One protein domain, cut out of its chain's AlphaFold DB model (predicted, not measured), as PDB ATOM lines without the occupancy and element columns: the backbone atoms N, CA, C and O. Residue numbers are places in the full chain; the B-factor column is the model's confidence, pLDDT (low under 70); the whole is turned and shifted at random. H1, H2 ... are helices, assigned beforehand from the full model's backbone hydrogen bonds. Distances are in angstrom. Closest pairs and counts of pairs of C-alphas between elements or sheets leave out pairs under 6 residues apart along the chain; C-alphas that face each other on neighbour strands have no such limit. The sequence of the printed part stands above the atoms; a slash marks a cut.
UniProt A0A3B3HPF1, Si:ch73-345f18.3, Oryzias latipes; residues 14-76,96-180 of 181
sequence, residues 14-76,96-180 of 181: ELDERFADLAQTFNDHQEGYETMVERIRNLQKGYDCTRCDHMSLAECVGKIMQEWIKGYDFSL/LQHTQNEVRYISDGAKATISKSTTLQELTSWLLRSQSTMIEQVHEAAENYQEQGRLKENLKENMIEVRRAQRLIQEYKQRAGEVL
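What this domain is: This is residues 14 to 76 and 96 to 180 of the 181 residues of the protein "Si:ch73-345f18.3" of Oryzias latipes (UniProt A0A3B3HPF1). This is a long rod built on three long helices, H1, H3 and H5, which run side by side and are shifted along one another. H4 folds back on H5 as a helical hairpin at one end of the rod, while the short H2 sits near the other end, past the last residue of H5. The printed part has 148 residues with five named helices, in the order H1, H2, H3, H4, H5, and no named strand; the class is all helix. It is only just loose, close to extended, with a radius of gyration of the C-alphas of 21.6 A and spans of 76 by 26 by 20 A.

How they stand to each other: Start with H1, residues 14 to 46, one of two hubs with three touching helices each. It touches H3, residues 96 to 129, at a shallow tilt of 26 degrees, opposite ways; their closest C-alphas, of Met 36 and Ile 106, are 5.4 A apart. With residues 19 to 33 alone, H1 touches the other hub, H5, residues 145 to 180, the same way at a shallow tilt of 33 degrees, only just short of steep; the closest C-alphas are those of Tyr 33 and Tyr 172, 6.8 A apart. H2, residues 57 to 68, only just touches H1, with 3 pairs of C-alphas within 8 A, the closest those of Gln 44 and Cys 60, 6.5 A apart. H3 and H5 touch with 34 such pairs, the closest C-alphas being those of Ala 110 and Ala 176, 4.6 A apart. H1, H2, H3 and H5 form a bundle, a group of helices gathered together. H4, residues 131 to 141, makes a helical hairpin with H5; the closest C-alphas, of His 139 and Gln 148, are 6.0 A apart. H2 and H4 are apart. In H1, H2 and H4 every O i to N i+4 pair is within hydrogen-bond range; in H3 28 of 30 are, in H5 30 of 32.

Where its parts are: Find C-alpha 14 at (53.447, -45.486, 4.199); from there H1 runs 48.1 A to C-alpha 46. H2 follows, 16.6 A long. After the cut, H3 begins at C-alpha 96, (58.085, -2.415, -22.258), and runs 49.5 A, with a kink of 26 degrees near residue 118. H4 is 15.2 A long, and H5, the longest, runs 52.7 A to C-alpha 180 at (52.899, -21.673, -24.520).

The domain as a whole: Look to Gly 71 and Asn 144 for the two C-alphas farthest apart, 76.3 A. Residues 77 to 95 are not printed, and C-alphas 76 and 96 are 10.8 A apart across that cut. Of the links printed whole, H3 to H4 and H4 to H5 are tight and H1 to H2 is short. Confidence is low, under 70, at residues 50 to 55 and 68 to 76; the mean pLDDT of the printed part is 87.7.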
ATOM      1  N   GLU A  14      53.112 -45.657   5.616       95.50
ATOM      2  CA  GLU A  14      53.447 -45.486   4.199       95.50
ATOM      3  C   GLU A  14      52.336 -44.753   3.428       95.50
ATOM      4  O   GLU A  14      52.613 -43.854   2.638       95.50
ATOM      5  N   LEU A  15      51.063 -45.087   3.665       96.56
ATOM      6  CA  LEU A  15      49.949 -44.414   2.990       96.56
ATOM      7  C   LEU A  15      49.786 -42.974   3.470       96.56
ATOM      8  O   LEU A  15      49.525 -42.089   2.658       96.56
ATOM      9  N   ASP A  16      49.945 -42.735   4.771       97.75
ATOM     10  CA  ASP A  16      49.869 -41.398   5.353       97.75
ATOM     11  C   ASP A  16      50.961 -40.484   4.777       97.75
ATOM     12  O   ASP A  16      50.675 -39.332   4.448       97.75
ATOM     13  N   GLU A  17      52.177 -41.002   4.577       96.88
ATOM     14  CA  GLU A  17      53.265 -40.292   3.895       96.88
ATOM     15  C   GLU A  17      52.906 -39.989   2.436       96.88
ATOM     16  O   GLU A  17      52.937 -38.833   2.021       96.88
ATOM     17  N   ARG A  18      52.441 -40.983   1.666       96.06
ATOM     18  CA  ARG A  18      52.045 -40.778   0.259       96.06
ATOM     19  C   ARG A  18      50.904 -39.779   0.096       96.06
ATOM     20  O   ARG A  18      50.890 -38.998  -0.858       96.06
ATOM     21  N   PHE A  19      49.933 -39.796   1.003       97.50
ATOM     22  CA  PHE A  19      48.849 -38.822   1.016       97.50
ATOM     23  C   PHE A  19      49.347 -37.421   1.385       97.50
ATOM     24  O   PHE A  19      48.905 -36.447   0.769       97.50
ATOM     25  N   ALA A  20      50.271 -37.303   2.342       96.81
ATOM     26  CA  ALA A  20      50.895 -36.033   2.695       96.81
ATOM     27  C   ALA A  20      51.713 -35.457   1.526       96.81
ATOM     28  O   ALA A  20      51.528 -34.289   1.180       96.81
ATOM     29  N   ASP A  21      52.522 -36.284   0.861       95.88
ATOM     30  CA  ASP A  21      53.305 -35.909  -0.322       95.88
ATOM     31  C   ASP A  21      52.409 -35.402  -1.453       95.88
ATOM     32  O   ASP A  21      52.679 -34.356  -2.055       95.88
ATOM     33  N   LEU A  22      51.309 -36.116  -1.727       96.81
ATOM     34  CA  LEU A  22      50.325 -35.688  -2.717       96.81
ATOM     35  C   LEU A  22      49.710 -34.341  -2.326       96.81
ATOM     36  O   LEU A  22      49.630 -33.450  -3.169       96.81
ATOM     37  N   ALA A  23      49.273 -34.186  -1.073       97.12
ATOM     38  CA  ALA A  23      48.664 -32.951  -0.587       97.12
ATOM     39  C   ALA A  23      49.612 -31.759  -0.724       97.12
ATOM     40  O   ALA A  23      49.217 -30.724  -1.262       97.12
ATOM     41  N   GLN A  24      50.860 -31.910  -0.285       96.00
ATOM     42  CA  GLN A  24      51.863 -30.855  -0.357       96.00
ATOM     43  C   GLN A  24      52.165 -30.487  -1.811       96.00
ATOM     44  O   GLN A  24      51.993 -29.337  -2.211       96.00
ATOM     45  N   THR A  25      52.507 -31.481  -2.632       94.75
ATOM     46  CA  THR A  25      52.890 -31.255  -4.030       94.75
ATOM     47  C   THR A  25      51.734 -30.668  -4.843       94.75
ATOM     48  O   THR A  25      51.947 -29.791  -5.681       94.75
ATOM     49  N   PHE A  26      50.498 -31.117  -4.599       96.56
ATOM     50  CA  PHE A  26      49.313 -30.573  -5.260       96.56
ATOM     51  C   PHE A  26      49.054 -29.126  -4.847       96.56
ATOM     52  O   PHE A  26      48.760 -28.299  -5.705       96.56
ATOM     53  N   ASN A  27      49.166 -28.806  -3.557       96.06
ATOM     54  CA  ASN A  27      48.932 -27.449  -3.071       96.06
ATOM     55  C   ASN A  27      49.961 -26.466  -3.647       96.06
ATOM     56  O   ASN A  27      49.568 -25.405  -4.126       96.06
ATOM     57  N   ASP A  28      51.238 -26.849  -3.707       93.50
ATOM     58  CA  ASP A  28      52.291 -26.029  -4.324       93.50
ATOM     59  C   ASP A  28      52.083 -25.872  -5.839       93.50
ATOM     60  O   ASP A  28      52.421 -24.851  -6.438       93.50
ATOM     61  N   HIS A  29      51.544 -26.904  -6.492       93.50
ATOM     62  CA  HIS A  29      51.169 -26.850  -7.903       93.50
ATOM     63  C   HIS A  29      49.977 -25.912  -8.144       93.50
ATOM     64  O   HIS A  29      50.014 -25.120  -9.083       93.50
ATOM     65  N   GLN A  30      48.954 -25.963  -7.285       94.56
ATOM     66  CA  GLN A  30      47.794 -25.076  -7.342       94.56
ATOM     67  C   GLN A  30      48.199 -23.613  -7.128       94.56
ATOM     68  O   GLN A  30      47.782 -22.763  -7.905       94.56
ATOM     69  N   GLU A  31      49.037 -23.317  -6.134       93.88
ATOM     70  CA  GLU A  31      49.510 -21.953  -5.864       93.88
ATOM     71  C   GLU A  31      50.297 -21.371  -7.049       93.88
ATOM     72  O   GLU A  31      50.067 -20.232  -7.467       93.88
ATOM     73  N   GLY A  32      51.182 -22.173  -7.651       92.12
ATOM     74  CA  GLY A  32      51.915 -21.770  -8.853       92.12
ATOM     75  C   GLY A  32      50.986 -21.479 -10.035       92.12
ATOM     76  O   GLY A  32      51.148 -20.470 -10.726       92.12
ATOM     77  N   TYR A  33      49.975 -22.326 -10.235       93.19
ATOM     78  CA  TYR A  33      48.958 -22.129 -11.264       93.19
ATOM     79  C   TYR A  33      48.113 -20.866 -11.022       93.19
ATOM     80  O   TYR A  33      47.907 -20.072 -11.941       93.19
ATOM     81  N   GLU A  34      47.653 -20.641  -9.791       93.25
ATOM     82  CA  GLU A  34      46.873 -19.457  -9.413       93.25
ATOM     83  C   GLU A  34      47.673 -18.167  -9.628       93.25
ATOM     84  O   GLU A  34      47.153 -17.221 -10.225       93.25
ATOM     85  N   THR A  35      48.955 -18.167  -9.252       93.25
ATOM     86  CA  THR A  35      49.879 -17.045  -9.484       93.25
ATOM     87  C   THR A  35      50.030 -16.741 -10.975       93.25
ATOM     88  O   THR A  35      49.975 -15.582 -11.389       93.25
ATOM     89  N   MET A  36      50.188 -17.770 -11.815       91.62
ATOM     90  CA  MET A  36      50.255 -17.606 -13.272       91.62
ATOM     91  C   MET A  36      48.966 -16.974 -13.819       91.62
ATOM     92  O   MET A  36      49.023 -16.016 -14.590       91.62
ATOM     93  N   VAL A  37      47.800 -17.474 -13.403       90.38
ATOM     94  CA  VAL A  37      46.495 -16.946 -13.834       90.38
ATOM     95  C   VAL A  37      46.297 -15.497 -13.384       90.38
ATOM     96  O   VAL A  37      45.745 -14.690 -14.134       90.38
ATOM     97  N   GLU A  38      46.741 -15.139 -12.181       90.56
ATOM     98  CA  GLU A  38      46.695 -13.762 -11.693       90.56
ATOM     99  C   GLU A  38      47.565 -12.826 -12.539       90.56
ATOM    100  O   GLU A  38      47.088 -11.772 -12.966       90.56
ATOM    101  N   ARG A  39      48.797 -13.232 -12.867       89.81
ATOM    102  CA  ARG A  39      49.692 -12.455 -13.741       89.81
ATOM    103  C   ARG A  39      49.106 -12.235 -15.130       89.81
ATOM    104  O   ARG A  39      49.118 -11.107 -15.615       89.81
ATOM    105  N   ILE A  40      48.503 -13.267 -15.729       87.56
ATOM    106  CA  ILE A  40      47.783 -13.148 -17.008       87.56
ATOM    107  C   ILE A  40      46.689 -12.081 -16.914       87.56
ATOM    108  O   ILE A  40      46.619 -11.186 -17.756       87.56
ATOM    109  N   ARG A  41      45.859 -12.128 -15.866       87.12
ATOM    110  CA  ARG A  41      44.780 -11.147 -15.666       87.12
ATOM    111  C   ARG A  41      45.318  -9.732 -15.472       87.12
ATOM    112  O   ARG A  41      44.715  -8.788 -15.976       87.12
ATOM    113  N   ASN A  42      46.417  -9.570 -14.740       86.88
ATOM    114  CA  ASN A  42      47.029  -8.264 -14.504       86.88
ATOM    115  C   ASN A  42      47.605  -7.676 -15.795       86.88
ATOM    116  O   ASN A  42      47.341  -6.512 -16.094       86.88
ATOM    117  N   LEU A  43      48.286  -8.495 -16.602       84.50
ATOM    118  CA  LEU A  43      48.778  -8.095 -17.920       84.50
ATOM    119  C   LEU A  43      47.623  -7.670 -18.838       84.50
ATOM    120  O   LEU A  43      47.657  -6.588 -19.420       84.50
ATOM    121  N   GLN A  44      46.556  -8.473 -18.906       85.00
ATOM    122  CA  GLN A  44      45.378  -8.160 -19.720       85.00
ATOM    123  C   GLN A  44      44.684  -6.861 -19.290       85.00
ATOM    124  O   GLN A  44      44.242  -6.095 -20.144       85.00
ATOM    125  N   LYS A  45      44.588  -6.592 -17.982       84.12
ATOM    126  CA  LYS A  45      44.026  -5.335 -17.463       84.12
ATOM    127  C   LYS A  45      44.906  -4.132 -17.792       84.12
ATOM    128  O   LYS A  45      44.371  -3.091 -18.161       84.12
ATOM    129  N   GLY A  46      46.227  -4.271 -17.671       81.94
ATOM    130  CA  GLY A  46      47.185  -3.193 -17.944       81.94
ATOM    131  C   GLY A  46      47.115  -2.667 -19.379       81.94
ATOM    132  O   GLY A  46      47.346  -1.483 -19.602       81.94
ATOM    133  N   TYR A  47      46.719  -3.526 -20.320       79.31
ATOM    134  CA  TYR A  47      46.629  -3.219 -21.751       79.31
ATOM    135  C   TYR A  47      45.195  -3.170 -22.299       79.31
ATOM    136  O   TYR A  47      44.975  -3.219 -23.514       79.31
ATOM    137  N   ASP A  48      44.199  -3.083 -21.410       78.06
ATOM    138  CA  ASP A  48      42.769  -3.041 -21.751       78.06
ATOM    139  C   ASP A  48      42.356  -4.170 -22.727       78.06
ATOM    140  O   ASP A  48      41.536  -3.993 -23.630       78.06
ATOM    141  N   CYS A  49      42.978  -5.347 -22.587       77.31
ATOM    142  CA  CYS A  49      42.661  -6.549 -23.364       77.31
ATOM    143  C   CYS A  49      41.365  -7.210 -22.870       77.31
ATOM    144  O   CYS A  49      40.729  -7.962 -23.600       77.31
ATOM    145  N   THR A  50      40.950  -6.914 -21.635       66.94
ATOM    146  CA  THR A  50      39.755  -7.489 -20.997       66.94
ATOM    147  C   THR A  50      38.432  -6.955 -21.542       66.94
ATOM    148  O   THR A  50      37.389  -7.502 -21.213       66.94
ATOM    149  N   ARG A  51      38.442  -5.879 -22.342       58.09
ATOM    150  CA  ARG A  51      37.238  -5.316 -22.984       58.09
ATOM    151  C   ARG A  51      36.715  -6.131 -24.161       58.09
ATOM    152  O   ARG A  51      35.584  -5.927 -24.594       58.09
ATOM    153  N   CYS A  52      37.545  -7.014 -24.695       53.78
ATOM    154  CA  CYS A  52      37.135  -8.017 -25.653       53.78
ATOM    155  C   CYS A  52      36.937  -9.301 -24.852       53.78
ATOM    156  O   CYS A  52      37.921  -9.947 -24.505       53.78
ATOM    157  N   ASP A  53      35.685  -9.651 -24.544       51.75
ATOM    158  CA  ASP A  53      35.287 -10.710 -23.592       51.75
ATOM    159  C   ASP A  53      35.871 -12.118 -23.869       51.75
ATOM    160  O   ASP A  53      35.673 -13.048 -23.088       51.75
ATOM    161  N   HIS A  54      36.626 -12.284 -24.958       56.97
ATOM    162  CA  HIS A  54      37.214 -13.540 -25.409       56.97
ATOM    163  C   HIS A  54      38.687 -13.446 -25.839       56.97
ATOM    164  O   HIS A  54      39.192 -14.404 -26.417       56.97
ATOM    165  N   MET A  55      39.390 -12.337 -25.577       65.19
ATOM    166  CA  MET A  55      40.779 -12.193 -26.029       65.19
ATOM    167  C   MET A  55      41.730 -13.098 -25.225       65.19
ATOM    168  O   MET A  55      41.914 -12.931 -24.015       65.19
ATOM    169  N   SER A  56      42.347 -14.056 -25.911       74.19
ATOM    170  CA  SER A  56      43.376 -14.954 -25.385       74.19
ATOM    171  C   SER A  56      44.641 -14.194 -24.974       74.19
ATOM    172  O   SER A  56      44.867 -13.043 -25.357       74.19
ATOM    173  N   LEU A  57      45.501 -14.840 -24.179       74.19
ATOM    174  CA  LEU A  57      46.799 -14.267 -23.814       74.19
ATOM    175  C   LEU A  57      47.641 -13.955 -25.062       74.19
ATOM    176  O   LEU A  57      48.225 -12.879 -25.129       74.19
ATOM    177  N   ALA A  58      47.661 -14.855 -26.050       75.94
ATOM    178  CA  ALA A  58      48.402 -14.670 -27.295       75.94
ATOM    179  C   ALA A  58      47.913 -13.442 -28.081       75.94
ATOM    180  O   ALA A  58      48.720 -12.635 -28.538       75.94
ATOM    181  N   GLU A  59      46.597 -13.240 -28.176       78.25
ATOM    182  CA  GLU A  59      46.021 -12.054 -28.823       78.25
ATOM    183  C   GLU A  59      46.340 -10.767 -28.055       78.25
ATOM    184  O   GLU A  59      46.681  -9.753 -28.666       78.25
ATOM    185  N   CYS A  60      46.293 -10.805 -26.719       80.88
ATOM    186  CA  CYS A  60      46.675  -9.660 -25.896       80.88
ATOM    187  C   CYS A  60      48.161  -9.318 -26.067       80.88
ATOM    188  O   CYS A  60      48.497  -8.159 -26.291       80.88
ATOM    189  N   VAL A  61      49.054 -10.313 -26.051       77.00
ATOM    190  CA  VAL A  61      50.485 -10.116 -26.334       77.00
ATOM    191  C   VAL A  61      50.687  -9.566 -27.746       77.00
ATOM    192  O   VAL A  61      51.454  -8.624 -27.915       77.00
ATOM    193  N   GLY A  62      49.952 -10.060 -28.744       77.75
ATOM    194  CA  GLY A  62      49.982  -9.526 -30.107       77.75
ATOM    195  C   GLY A  62      49.581  -8.049 -30.183       77.75
ATOM    196  O   GLY A  62      50.255  -7.266 -30.856       77.75
ATOM    197  N   LYS A  63      48.538  -7.635 -29.454       78.62
ATOM    198  CA  LYS A  63      48.135  -6.222 -29.340       78.62
ATOM    199  C   LYS A  63      49.237  -5.379 -28.699       78.62
ATOM    200  O   LYS A  63      49.576  -4.323 -29.225       78.62
ATOM    201  N   ILE A  64      49.827  -5.869 -27.611       77.50
ATOM    202  CA  ILE A  64      50.938  -5.190 -26.935       77.50
ATOM    203  C   ILE A  64      52.108  -5.019 -27.905       77.50
ATOM    204  O   ILE A  64      52.629  -3.920 -28.068       77.50
ATOM    205  N   MET A  65      52.474  -6.074 -28.633       72.12
ATOM    206  CA  MET A  65      53.509  -6.000 -29.660       72.12
ATOM    207  C   MET A  65      53.181  -4.938 -30.714       72.12
ATOM    208  O   MET A  65      54.047  -4.134 -31.033       72.12
ATOM    209  N   GLN A  66      51.946  -4.851 -31.214       74.31
ATOM    210  CA  GLN A  66      51.553  -3.807 -32.174       74.31
ATOM    211  C   GLN A  66      51.680  -2.379 -31.620       74.31
ATOM    212  O   GLN A  66      52.009  -1.464 -32.380       74.31
ATOM    213  N   GLU A  67      51.433  -2.176 -30.324       74.00
ATOM    214  CA  GLU A  67      51.621  -0.881 -29.658       74.00
ATOM    215  C   GLU A  67      53.108  -0.481 -29.590       74.00
ATOM    216  O   GLU A  67      53.425   0.697 -29.762       74.00
ATOM    217  N   TRP A  68      54.024  -1.446 -29.439       69.31
ATOM    218  CA  TRP A  68      55.467  -1.197 -29.284       69.31
ATOM    219  C   TRP A  68      56.301  -1.329 -30.581       69.31
ATOM    220  O   TRP A  68      57.337  -0.672 -30.708       69.31
ATOM    221  N   ILE A  69      55.834  -2.082 -31.589       58.78
ATOM    222  CA  ILE A  69      56.515  -2.333 -32.885       58.78
ATOM    223  C   ILE A  69      56.751  -1.049 -33.700       58.78
ATOM    224  O   ILE A  69      57.585  -1.025 -34.603       58.78
ATOM    225  N   LYS A  70      56.072   0.062 -33.388       55.41
ATOM    226  CA  LYS A  70      56.294   1.338 -34.091       55.41
ATOM    227  C   LYS A  70      57.633   2.021 -33.767       55.41
ATOM    228  O   LYS A  70      57.945   3.005 -34.432       55.41
ATOM    229  N   GLY A  71      58.415   1.527 -32.800       50.22
ATOM    230  CA  GLY A  71      59.707   2.135 -32.445       50.22
ATOM    231  C   GLY A  71      60.760   1.221 -31.815       50.22
ATOM    232  O   GLY A  71      61.905   1.646 -31.721       50.22
ATOM    233  N   TYR A  72      60.419  -0.010 -31.415       54.62
ATOM    234  CA  TYR A  72      61.357  -0.943 -30.780       54.62
ATOM    235  C   TYR A  72      61.206  -2.355 -31.357       54.62
ATOM    236  O   TYR A  72      60.084  -2.819 -31.578       54.62
ATOM    237  N   ASP A  73      62.329  -3.043 -31.577       53.88
ATOM    238  CA  ASP A  73      62.328  -4.465 -31.928       53.88
ATOM    239  C   ASP A  73      61.953  -5.278 -30.678       53.88
ATOM    240  O   ASP A  73      62.736  -5.420 -29.735       53.88
ATOM    241  N   PHE A  74      60.705  -5.750 -30.609       52.75
ATOM    242  CA  PHE A  74      60.233  -6.571 -29.495       52.75
ATOM    243  C   PHE A  74      60.760  -7.998 -29.653       52.75
ATOM    244  O   PHE A  74      60.057  -8.903 -30.102       52.75
ATOM    245  N   SER A  75      62.012  -8.206 -29.261       55.09
ATOM    246  CA  SER A  75      62.576  -9.541 -29.101       55.09
ATOM    247  C   SER A  75      62.288 -10.046 -27.685       55.09
ATOM    248  O   SER A  75      62.753  -9.476 -26.695       55.09
ATOM    249  N   LEU A  76      61.506 -11.125 -27.563       51.28
ATOM    250  CA  LEU A  76      61.375 -11.905 -26.325       51.28
ATOM    251  C   LEU A  76      62.679 -12.687 -26.104       51.28
ATOM    252  O   LEU A  76      62.741 -13.900 -26.303       51.28
ATOM    253  N   LEU A  96      57.657  -1.312 -21.402       76.06
ATOM    254  CA  LEU A  96      58.085  -2.415 -22.258       76.06
ATOM    255  C   LEU A  96      58.863  -3.465 -21.459       76.06
ATOM    256  O   LEU A  96      58.546  -4.652 -21.529       76.06
ATOM    257  N   GLN A  97      59.808  -3.025 -20.625       80.94
ATOM    258  CA  GLN A  97      60.574  -3.917 -19.752       80.94
ATOM    259  C   GLN A  97      59.669  -4.650 -18.749       80.94
ATOM    260  O   GLN A  97      59.805  -5.858 -18.547       80.94
ATOM    261  N   HIS A  98      58.712  -3.945 -18.137       82.56
ATOM    262  CA  HIS A  98      57.726  -4.559 -17.246       82.56
ATOM    263  C   HIS A  98      56.929  -5.659 -17.960       82.56
ATOM    264  O   HIS A  98      56.783  -6.761 -17.439       82.56
ATOM    265  N   THR A  99      56.495  -5.393 -19.189       83.00
ATOM    266  CA  THR A  99      55.729  -6.343 -20.007       83.00
ATOM    267  C   THR A  99      56.533  -7.584 -20.361       83.00
ATOM    268  O   THR A  99      56.039  -8.697 -20.193       83.00
ATOM    269  N   GLN A 100      57.775  -7.412 -20.821       81.94
ATOM    270  CA  GLN A 100      58.664  -8.534 -21.124       81.94
ATOM    271  C   GLN A 100      58.871  -9.421 -19.892       81.94
ATOM    272  O   GLN A 100      58.802 -10.647 -19.987       81.94
ATOM    273  N   ASN A 101      59.059  -8.806 -18.720       85.19
ATOM    274  CA  ASN A 101      59.180  -9.533 -17.462       85.19
ATOM    275  C   ASN A 101      57.895 -10.299 -17.111       85.19
ATOM    276  O   ASN A 101      57.987 -11.473 -16.758       85.19
ATOM    277  N   GLU A 102      56.713  -9.689 -17.233       86.31
ATOM    278  CA  GLU A 102      55.436 -10.369 -16.963       86.31
ATOM    279  C   GLU A 102      55.198 -11.552 -17.909       86.31
ATOM    280  O   GLU A 102      54.880 -12.646 -17.444       86.31
ATOM    281  N   VAL A 103      55.428 -11.385 -19.217       85.94
ATOM    282  CA  VAL A 103      55.307 -12.479 -20.196       85.94
ATOM    283  C   VAL A 103      56.278 -13.615 -19.871       85.94
ATOM    284  O   VAL A 103      55.887 -14.784 -19.901       85.94
ATOM    285  N   ARG A 104      57.520 -13.294 -19.487       86.88
ATOM    286  CA  ARG A 104      58.499 -14.296 -19.042       86.88
ATOM    287  C   ARG A 104      58.011 -15.046 -17.802       86.88
ATOM    288  O   ARG A 104      58.002 -16.273 -17.819       86.88
ATOM    289  N   TYR A 105      57.550 -14.346 -16.765       89.50
ATOM    290  CA  TYR A 105      57.038 -14.986 -15.547       89.50
ATOM    291  C   TYR A 105      55.823 -15.877 -15.815       89.50
ATOM    292  O   TYR A 105      55.709 -16.952 -15.227       89.50
ATOM    293  N   ILE A 106      54.931 -15.459 -16.714       89.69
ATOM    294  CA  ILE A 106      53.789 -16.264 -17.150       89.69
ATOM    295  C   ILE A 106      54.271 -17.535 -17.870       89.69
ATOM    296  O   ILE A 106      53.817 -18.630 -17.536       89.69
ATOM    297  N   SER A 107      55.225 -17.413 -18.800       89.19
ATOM    298  CA  SER A 107      55.805 -18.555 -19.524       89.19
ATOM    299  C   SER A 107      56.497 -19.546 -18.585       89.19
ATOM    300  O   SER A 107      56.276 -20.757 -18.674       89.19
ATOM    301  N   ASP A 108      57.299 -19.052 -17.644       90.81
ATOM    302  CA  ASP A 108      58.000 -19.890 -16.670       90.81
ATOM    303  C   ASP A 108      57.017 -20.580 -15.715       90.81
ATOM    304  O   ASP A 108      57.150 -21.777 -15.443       90.81
ATOM    305  N   GLY A 109      55.974 -19.868 -15.276       91.06
ATOM    306  CA  GLY A 109      54.874 -20.432 -14.492       91.06
ATOM    307  C   GLY A 109      54.137 -21.552 -15.232       91.06
ATOM    308  O   GLY A 109      53.861 -22.605 -14.645       91.06
ATOM    309  N   ALA A 110      53.887 -21.383 -16.531       91.56
ATOM    310  CA  ALA A 110      53.263 -22.404 -17.370       91.56
ATOM    311  C   ALA A 110      54.137 -23.660 -17.491       91.56
ATOM    312  O   ALA A 110      53.664 -24.774 -17.249       91.56
ATOM    313  N   LYS A 111      55.437 -23.497 -17.773       92.56
ATOM    314  CA  LYS A 111      56.399 -24.614 -17.836       92.56
ATOM    315  C   LYS A 111      56.490 -25.361 -16.505       92.56
ATOM    316  O   LYS A 111      56.441 -26.592 -16.487       92.56
ATOM    317  N   ALA A 112      56.582 -24.632 -15.392       92.00
ATOM    318  CA  ALA A 112      56.636 -25.217 -14.055       92.00
ATOM    319  C   ALA A 112      55.350 -25.989 -13.717       92.00
ATOM    320  O   ALA A 112      55.416 -27.093 -13.169       92.00
ATOM    321  N   THR A 113      54.189 -25.444 -14.094       92.94
ATOM    322  CA  THR A 113      52.886 -26.107 -13.952       92.94
ATOM    323  C   THR A 113      52.888 -27.431 -14.715       92.94
ATOM    324  O   THR A 113      52.707 -28.480 -14.101       92.94
ATOM    325  N   ILE A 114      53.197 -27.418 -16.015       92.38
ATOM    326  CA  ILE A 114      53.218 -28.623 -16.863       92.38
ATOM    327  C   ILE A 114      54.189 -29.682 -16.326       92.38
ATOM    328  O   ILE A 114      53.845 -30.864 -16.284       92.38
ATOM    329  N   SER A 115      55.386 -29.266 -15.901       92.00
ATOM    330  CA  SER A 115      56.407 -30.166 -15.356       92.00
ATOM    331  C   SER A 115      55.905 -30.900 -14.107       92.00
ATOM    332  O   SER A 115      55.940 -32.130 -14.065       92.00
ATOM    333  N   LYS A 116      55.346 -30.169 -13.130       92.94
ATOM    334  CA  LYS A 116      54.791 -30.758 -11.897       92.94
ATOM    335  C   LYS A 116      53.550 -31.621 -12.151       92.94
ATOM    336  O   LYS A 116      53.331 -32.596 -11.430       92.94
ATOM    337  N   SER A 117      52.745 -31.304 -13.170       93.38
ATOM    338  CA  SER A 117      51.535 -32.069 -13.488       93.38
ATOM    339  C   SER A 117      51.828 -33.534 -13.806       93.38
ATOM    340  O   SER A 117      51.030 -34.391 -13.439       93.38
ATOM    341  N   THR A 118      52.953 -33.851 -14.453       89.62
ATOM    342  CA  THR A 118      53.304 -35.241 -14.795       89.62
ATOM    343  C   THR A 118      53.530 -36.088 -13.541       89.62
ATOM    344  O   THR A 118      52.879 -37.117 -13.375       89.62
ATOM    345  N   THR A 119      54.360 -35.621 -12.604       92.38
ATOM    346  CA  THR A 119      54.619 -36.330 -11.338       92.38
ATOM    347  C   THR A 119      53.342 -36.508 -10.515       92.38
ATOM    348  O   THR A 119      53.067 -37.588  -9.990       92.38
ATOM    349  N   LEU A 120      52.504 -35.471 -10.445       96.25
ATOM    350  CA  LEU A 120      51.216 -35.542  -9.754       96.25
ATOM    351  C   LEU A 120      50.234 -36.518 -10.428       96.25
ATOM    352  O   LEU A 120      49.486 -37.219  -9.742       96.25
ATOM    353  N   GLN A 121      50.229 -36.602 -11.761       95.50
ATOM    354  CA  GLN A 121      49.420 -37.573 -12.508       95.50
ATOM    355  C   GLN A 121      49.842 -39.010 -12.208       95.50
ATOM    356  O   GLN A 121      48.978 -39.870 -12.028       95.50
ATOM    357  N   GLU A 122      51.141 -39.279 -12.120       94.44
ATOM    358  CA  GLU A 122      51.660 -40.603 -11.773       94.44
ATOM    359  C   GLU A 122      51.267 -40.999 -10.348       94.44
ATOM    360  O   GLU A 122      50.680 -42.067 -10.154       94.44
ATOM    361  N   LEU A 123      51.490 -40.112  -9.372       95.56
ATOM    362  CA  LEU A 123      51.164 -40.357  -7.965       95.56
ATOM    363  C   LEU A 123      49.659 -40.577  -7.748       95.56
ATOM    364  O   LEU A 123      49.254 -41.556  -7.117       95.56
ATOM    365  N   THR A 124      48.812 -39.711  -8.313       97.44
ATOM    366  CA  THR A 124      47.349 -39.876  -8.230       97.44
ATOM    367  C   THR A 124      46.889 -41.163  -8.907       97.44
ATOM    368  O   THR A 124      46.043 -41.878  -8.368       97.44
ATOM    369  N   SER A 125      47.474 -41.517 -10.054       96.56
ATOM    370  CA  SER A 125      47.137 -42.757 -10.755       96.56
ATOM    371  C   SER A 125      47.580 -44.005  -9.998       96.56
ATOM    372  O   SER A 125      46.903 -45.028 -10.095       96.56
ATOM    373  N   TRP A 126      48.703 -43.949  -9.280       96.25
ATOM    374  CA  TRP A 126      49.147 -45.032  -8.406       96.25
ATOM    375  C   TRP A 126      48.174 -45.212  -7.236       96.25
ATOM    376  O   TRP A 126      47.634 -46.302  -7.079       96.25
ATOM    377  N   LEU A 127      47.840 -44.139  -6.508       97.00
ATOM    378  CA  LEU A 127      46.873 -44.187  -5.400       97.00
ATOM    379  C   LEU A 127      45.519 -44.757  -5.844       97.00
ATOM    380  O   LEU A 127      44.935 -45.598  -5.166       97.00
ATOM    381  N   LEU A 128      45.013 -44.339  -7.007       97.25
ATOM    382  CA  LEU A 128      43.735 -44.835  -7.525       97.25
ATOM    383  C   LEU A 128      43.781 -46.320  -7.895       97.25
ATOM    384  O   LEU A 128      42.809 -47.032  -7.649       97.25
ATOM    385  N   ARG A 129      44.895 -46.795  -8.464       97.19
ATOM    386  CA  ARG A 129      45.081 -48.212  -8.814       97.19
ATOM    387  C   ARG A 129      45.270 -49.095  -7.582       97.19
ATOM    388  O   ARG A 129      44.764 -50.211  -7.564       97.19
ATOM    389  N   SER A 130      45.925 -48.582  -6.547       95.81
ATOM    390  CA  SER A 130      46.201 -49.305  -5.301       95.81
ATOM    391  C   SER A 130      45.018 -49.326  -4.324       95.81
ATOM    392  O   SER A 130      45.155 -49.846  -3.219       95.81
ATOM    393  N   GLN A 131      43.847 -48.782  -4.693       96.00
ATOM    394  CA  GLN A 131      42.722 -48.590  -3.769       96.00
ATOM    395  C   GLN A 131      42.293 -49.875  -3.047       96.00
ATOM    396  O   GLN A 131      42.059 -49.833  -1.842       96.00
ATOM    397  N   SER A 132      42.191 -51.002  -3.754       94.94
ATOM    398  CA  SER A 132      41.770 -52.273  -3.149       94.94
ATOM    399  C   SER A 132      42.761 -52.755  -2.086       94.94
ATOM    400  O   SER A 132      42.349 -53.081  -0.979       94.94
ATOM    401  N   THR A 133      44.062 -52.700  -2.381       96.50
ATOM    402  CA  THR A 133      45.125 -53.056  -1.429       96.50
ATOM    403  C   THR A 133      45.149 -52.109  -0.229       96.50
ATOM    404  O   THR A 133      45.295 -52.554   0.904       96.50
ATOM    405  N   MET A 134      44.928 -50.807  -0.441       96.94
ATOM    406  CA  MET A 134      44.841 -49.847   0.665       96.94
ATOM    407  C   MET A 134      43.670 -50.145   1.607       96.94
ATOM    408  O   MET A 134      43.794 -49.948   2.811       96.94
ATOM    409  N   ILE A 135      42.533 -50.629   1.089       96.38
ATOM    410  CA  ILE A 135      41.387 -51.019   1.927       96.38
ATOM    411  C   ILE A 135      41.770 -52.167   2.869       96.38
ATOM    412  O   ILE A 135      41.384 -52.134   4.036       96.38
ATOM    413  N   GLU A 136      42.528 -53.151   2.383       96.38
ATOM    414  CA  GLU A 136      43.021 -54.279   3.186       96.38
ATOM    415  C   GLU A 136      44.020 -53.805   4.249       96.38
ATOM    416  O   GLU A 136      43.826 -54.070   5.433       96.38
ATOM    417  N   GLN A 137      45.013 -52.999   3.865       95.88
ATOM    418  CA  GLN A 137      46.000 -52.443   4.802       95.88
ATOM    419  C   GLN A 137      45.348 -51.611   5.915       95.88
ATOM    420  O   GLN A 137      45.704 -51.726   7.083       95.88
ATOM    421  N   VAL A 138      44.359 -50.787   5.564       95.56
ATOM    422  CA  VAL A 138      43.614 -49.973   6.532       95.56
ATOM    423  C   VAL A 138      42.734 -50.832   7.440       95.56
ATOM    424  O   VAL A 138      42.558 -50.509   8.613       95.56
ATOM    425  N   HIS A 139      42.187 -51.931   6.919       93.75
ATOM    426  CA  HIS A 139      41.460 -52.899   7.732       93.75
ATOM    427  C   HIS A 139      42.383 -53.549   8.770       93.75
ATOM    428  O   HIS A 139      41.989 -53.681   9.925       93.75
ATOM    429  N   GLU A 140      43.587 -53.963   8.374       94.19
ATOM    430  CA  GLU A 140      44.566 -54.607   9.260       94.19
ATOM    431  C   GLU A 140      45.169 -53.646  10.293       94.19
ATOM    432  O   GLU A 140      45.463 -54.056  11.412       94.19
ATOM    433  N   ALA A 141      45.310 -52.365   9.949       93.38
ATOM    434  CA  ALA A 141      45.835 -51.340  10.849       93.38
ATOM    435  C   ALA A 141      44.852 -50.910  11.955       93.38
ATOM    436  O   ALA A 141      45.243 -50.219  12.898       93.38
ATOM    437  N   ALA A 142      43.573 -51.272  11.848       93.94
ATOM    438  CA  ALA A 142      42.564 -50.884  12.821       93.94
ATOM    439  C   ALA A 142      42.671 -51.706  14.115       93.94
ATOM    440  O   ALA A 142      42.526 -52.925  14.108       93.94
ATOM    441  N   GLU A 143      42.816 -51.029  15.254       92.81
ATOM    442  CA  GLU A 143      42.886 -51.688  16.568       92.81
ATOM    443  C   GLU A 143      41.559 -52.347  16.984       92.81
ATOM    444  O   GLU A 143      41.534 -53.297  17.765       92.81
ATOM    445  N   ASN A 144      40.432 -51.809  16.507       94.50
ATOM    446  CA  ASN A 144      39.089 -52.272  16.842       94.50
ATOM    447  C   ASN A 144      38.070 -51.882  15.756       94.50
ATOM    448  O   ASN A 144      38.363 -51.108  14.847       94.50
ATOM    449  N   TYR A 145      36.840 -52.391  15.875       92.12
ATOM    450  CA  TYR A 145      35.773 -52.173  14.891       92.12
ATOM    451  C   TYR A 145      35.365 -50.697  14.720       92.12
ATOM    452  O   TYR A 145      35.053 -50.255  13.614       92.12
ATOM    453  N   GLN A 146      35.374 -49.910  15.799       94.19
ATOM    454  CA  GLN A 146      35.057 -48.483  15.713       94.19
ATOM    455  C   GLN A 146      36.141 -47.740  14.926       94.19
ATOM    456  O   GLN A 146      35.835 -46.940  14.038       94.19
ATOM    457  N   GLU A 147      37.402 -48.043  15.221       95.62
ATOM    458  CA  GLU A 147      38.549 -47.475  14.526       95.62
ATOM    459  C   GLU A 147      38.564 -47.885  13.053       95.62
ATOM    460  O   GLU A 147      38.749 -47.047  12.174       95.62
ATOM    461  N   GLN A 148      38.228 -49.138  12.760       95.50
ATOM    462  CA  GLN A 148      38.061 -49.631  11.398       95.50
ATOM    463  C   GLN A 148      37.047 -48.793  10.606       95.50
ATOM    464  O   GLN A 148      37.313 -48.408   9.466       95.50
ATOM    465  N   GLY A 149      35.898 -48.469  11.208       95.25
ATOM    466  CA  GLY A 149      34.897 -47.592  10.599       95.25
ATOM    467  C   GLY A 149      35.450 -46.195  10.298       95.25
ATOM    468  O   GLY A 149      35.283 -45.693   9.183       95.25
ATOM    469  N   ARG A 150      36.162 -45.596  11.261       97.56
ATOM    470  CA  ARG A 150      36.789 -44.273  11.116       97.56
ATOM    471  C   ARG A 150      37.833 -44.254   9.999       97.56
ATOM    472  O   ARG A 150      37.799 -43.366   9.148       97.56
ATOM    473  N   LEU A 151      38.756 -45.215   9.992       97.56
ATOM    474  CA  LEU A 151      39.834 -45.273   9.004       97.56
ATOM    475  C   LEU A 151      39.300 -45.562   7.597       97.56
ATOM    476  O   LEU A 151      39.775 -44.973   6.626       97.56
ATOM    477  N   LYS A 152      38.263 -46.400   7.477       96.56
ATOM    478  CA  LYS A 152      37.605 -46.681   6.198       96.56
ATOM    479  C   LYS A 152      36.933 -45.443   5.605       96.56
ATOM    480  O   LYS A 152      37.069 -45.208   4.404       96.56
ATOM    481  N   GLU A 153      36.231 -44.648   6.415       97.62
ATOM    482  CA  GLU A 153      35.643 -43.394   5.924       97.62
ATOM    483  C   GLU A 153      36.736 -42.382   5.559       97.62
ATOM    484  O   GLU A 153      36.662 -41.770   4.496       97.62
ATOM    485  N   ASN A 154      37.808 -42.281   6.353       98.12
ATOM    486  CA  ASN A 154      38.960 -41.440   6.017       98.12
ATOM    487  C   ASN A 154      39.590 -41.822   4.671       98.12
ATOM    488  O   ASN A 154      39.813 -40.945   3.839       98.12
ATOM    489  N   LEU A 155      39.831 -43.114   4.426       98.19
ATOM    490  CA  LEU A 155      40.362 -43.582   3.146       98.19
ATOM    491  C   LEU A 155      39.407 -43.230   2.001       98.19
ATOM    492  O   LEU A 155      39.834 -42.709   0.976       98.19
ATOM    493  N   LYS A 156      38.106 -43.479   2.166       98.06
ATOM    494  CA  LYS A 156      37.093 -43.159   1.152       98.06
ATOM    495  C   LYS A 156      37.084 -41.670   0.807       98.06
ATOM    496  O   LYS A 156      37.064 -41.335  -0.378       98.06
ATOM    497  N   GLU A 157      37.126 -40.799   1.809       97.88
ATOM    498  CA  GLU A 157      37.202 -39.354   1.609       97.88
ATOM    499  C   GLU A 157      38.503 -38.933   0.918       97.88
ATOM    500  O   GLU A 157      38.451 -38.208  -0.077       97.88
ATOM    501  N   ASN A 158      39.653 -39.470   1.340       97.81
ATOM    502  CA  ASN A 158      40.922 -39.236   0.651       97.81
ATOM    503  C   ASN A 158      40.829 -39.646  -0.823       97.81
ATOM    504  O   ASN A 158      41.250 -38.899  -1.697       97.81
ATOM    505  N   MET A 159      40.214 -40.789  -1.141       97.94
ATOM    506  CA  MET A 159      40.060 -41.236  -2.530       97.94
ATOM    507  C   MET A 159      39.120 -40.346  -3.358       97.94
ATOM    508  O   MET A 159      39.250 -40.291  -4.583       97.94
ATOM    509  N   ILE A 160      38.157 -39.657  -2.741       97.06
ATOM    510  CA  ILE A 160      37.348 -38.634  -3.426       97.06
ATOM    511  C   ILE A 160      38.237 -37.439  -3.783       97.06
ATOM    512  O   ILE A 160      38.237 -36.996  -4.937       97.06
ATOM    513  N   GLU A 161      39.045 -36.981  -2.832       97.31
ATOM    514  CA  GLU A 161      39.985 -35.877  -3.014       97.31
ATOM    515  C   GLU A 161      41.096 -36.209  -4.027       97.31
ATOM    516  O   GLU A 161      41.395 -35.384  -4.888       97.31
ATOM    517  N   VAL A 162      41.628 -37.438  -4.052       97.94
ATOM    518  CA  VAL A 162      42.587 -37.892  -5.082       97.94
ATOM    519  C   VAL A 162      41.978 -37.793  -6.485       97.94
ATOM    520  O   VAL A 162      42.622 -37.289  -7.406       97.94
ATOM    521  N   ARG A 163      40.720 -38.220  -6.673       97.31
ATOM    522  CA  ARG A 163      40.029 -38.098  -7.975       97.31
ATOM    523  C   ARG A 163      39.800 -36.641  -8.361       97.31
ATOM    524  O   ARG A 163      39.865 -36.299  -9.540       97.31
ATOM    525  N   ARG A 164      39.485 -35.788  -7.386       96.38
ATOM    526  CA  ARG A 164      39.332 -34.347  -7.599       96.38
ATOM    527  C   ARG A 164      40.656 -33.721  -8.033       96.38
ATOM    528  O   ARG A 164      40.676 -33.047  -9.060       96.38
ATOM    529  N   ALA A 165      41.740 -34.004  -7.316       96.75
ATOM    530  CA  ALA A 165      43.082 -33.554  -7.658       96.75
ATOM    531  C   ALA A 165      43.465 -33.995  -9.077       96.75
ATOM    532  O   ALA A 165      43.882 -33.163  -9.874       96.75
ATOM    533  N   GLN A 166      43.229 -35.263  -9.437       96.62
ATOM    534  CA  GLN A 166      43.537 -35.791 -10.770       96.62
ATOM    535  C   GLN A 166      42.872 -34.989 -11.899       96.62
ATOM    536  O   GLN A 166      43.521 -34.705 -12.904       96.62
ATOM    537  N   ARG A 167      41.601 -34.591 -11.736       95.81
ATOM    538  CA  ARG A 167      40.904 -33.747 -12.723       95.81
ATOM    539  C   ARG A 167      41.525 -32.355 -12.821       95.81
ATOM    540  O   ARG A 167      41.814 -31.903 -13.922       95.81
ATOM    541  N   LEU A 168      41.771 -31.716 -11.677       95.50
ATOM    542  CA  LEU A 168      42.339 -30.366 -11.626       95.50
ATOM    543  C   LEU A 168      43.754 -30.317 -12.211       95.50
ATOM    544  O   LEU A 168      44.069 -29.398 -12.952       95.50
ATOM    545  N   ILE A 169      44.586 -31.332 -11.966       95.88
ATOM    546  CA  ILE A 169      45.934 -31.410 -12.548       95.88
ATOM    547  C   ILE A 169      45.876 -31.418 -14.082       95.88
ATOM    548  O   ILE A 169      46.706 -30.783 -14.727       95.88
ATOM    549  N   GLN A 170      44.914 -32.132 -14.682       94.81
ATOM    550  CA  GLN A 170      44.739 -32.134 -16.141       94.81
ATOM    551  C   GLN A 170      44.269 -30.773 -16.653       94.81
ATOM    552  O   GLN A 170      44.811 -30.274 -17.635       94.81
ATOM    553  N   GLU A 171      43.309 -30.155 -15.966       93.81
ATOM    554  CA  GLU A 171      42.814 -28.820 -16.308       93.81
ATOM    555  C   GLU A 171      43.935 -27.772 -16.244       93.81
ATOM    556  O   GLU A 171      44.127 -27.004 -17.186       93.81
ATOM    557  N   TYR A 172      44.728 -27.772 -15.169       94.25
ATOM    558  CA  TYR A 172      45.846 -26.842 -14.998       94.25
ATOM    559  C   TYR A 172      46.913 -27.060 -16.066       94.25
ATOM    560  O   TYR A 172      47.400 -26.090 -16.644       94.25
ATOM    561  N   LYS A 173      47.234 -28.320 -16.383       94.50
ATOM    562  CA  LYS A 173      48.171 -28.673 -17.457       94.50
ATOM    563  C   LYS A 173      47.687 -28.179 -18.817       94.50
ATOM    564  O   LYS A 173      48.481 -27.606 -19.555       94.50
ATOM    565  N   GLN A 174      46.412 -28.387 -19.144       92.31
ATOM    566  CA  GLN A 174      45.831 -27.931 -20.407       92.31
ATOM    567  C   GLN A 174      45.898 -26.406 -20.516       92.31
ATOM    568  O   GLN A 174      46.449 -25.886 -21.482       92.31
ATOM    569  N   ARG A 175      45.417 -25.693 -19.493       90.12
ATOM    570  CA  ARG A 175      45.404 -24.224 -19.477       90.12
ATOM    571  C   ARG A 175      46.804 -23.612 -19.465       90.12
ATOM    572  O   ARG A 175      47.008 -22.554 -20.040       90.12
ATOM    573  N   ALA A 176      47.777 -24.264 -18.830       90.62
ATOM    574  CA  ALA A 176      49.181 -23.869 -18.931       90.62
ATOM    575  C   ALA A 176      49.762 -24.155 -20.327       90.62
ATOM    576  O   ALA A 176      50.609 -23.407 -20.799       90.62
ATOM    577  N   GLY A 177      49.304 -25.208 -21.009       89.31
ATOM    578  CA  GLY A 177      49.677 -25.493 -22.396       89.31
ATOM    579  C   GLY A 177      49.243 -24.388 -23.358       89.31
ATOM    580  O   GLY A 177      50.054 -23.951 -24.166       89.31
ATOM    581  N   GLU A 178      48.018 -23.879 -23.201       86.94
ATOM    582  CA  GLU A 178      47.454 -22.767 -23.994       86.94
ATOM    583  C   GLU A 178      48.251 -21.455 -23.866       86.94
ATOM    584  O   GLU A 178      48.142 -20.577 -24.713       86.94
ATOM    585  N   VAL A 179      49.050 -21.302 -22.806       84.31
ATOM    586  CA  VAL A 179      49.929 -20.138 -22.600       84.31
ATOM    587  C   VAL A 179      51.202 -20.218 -23.448       84.31
ATOM    588  O   VAL A 179      51.814 -19.191 -23.733       84.31
ATOM    589  N   LEU A 180      51.639 -21.427 -23.811       78.75
ATOM    590  CA  LEU A 180      52.899 -21.673 -24.520       78.75
ATOM    591  C   LEU A 180      52.730 -21.845 -26.039       78.75
ATOM    592  O   LEU A 180      53.734 -22.003 -26.733       78.75
TER     593      LEU A 180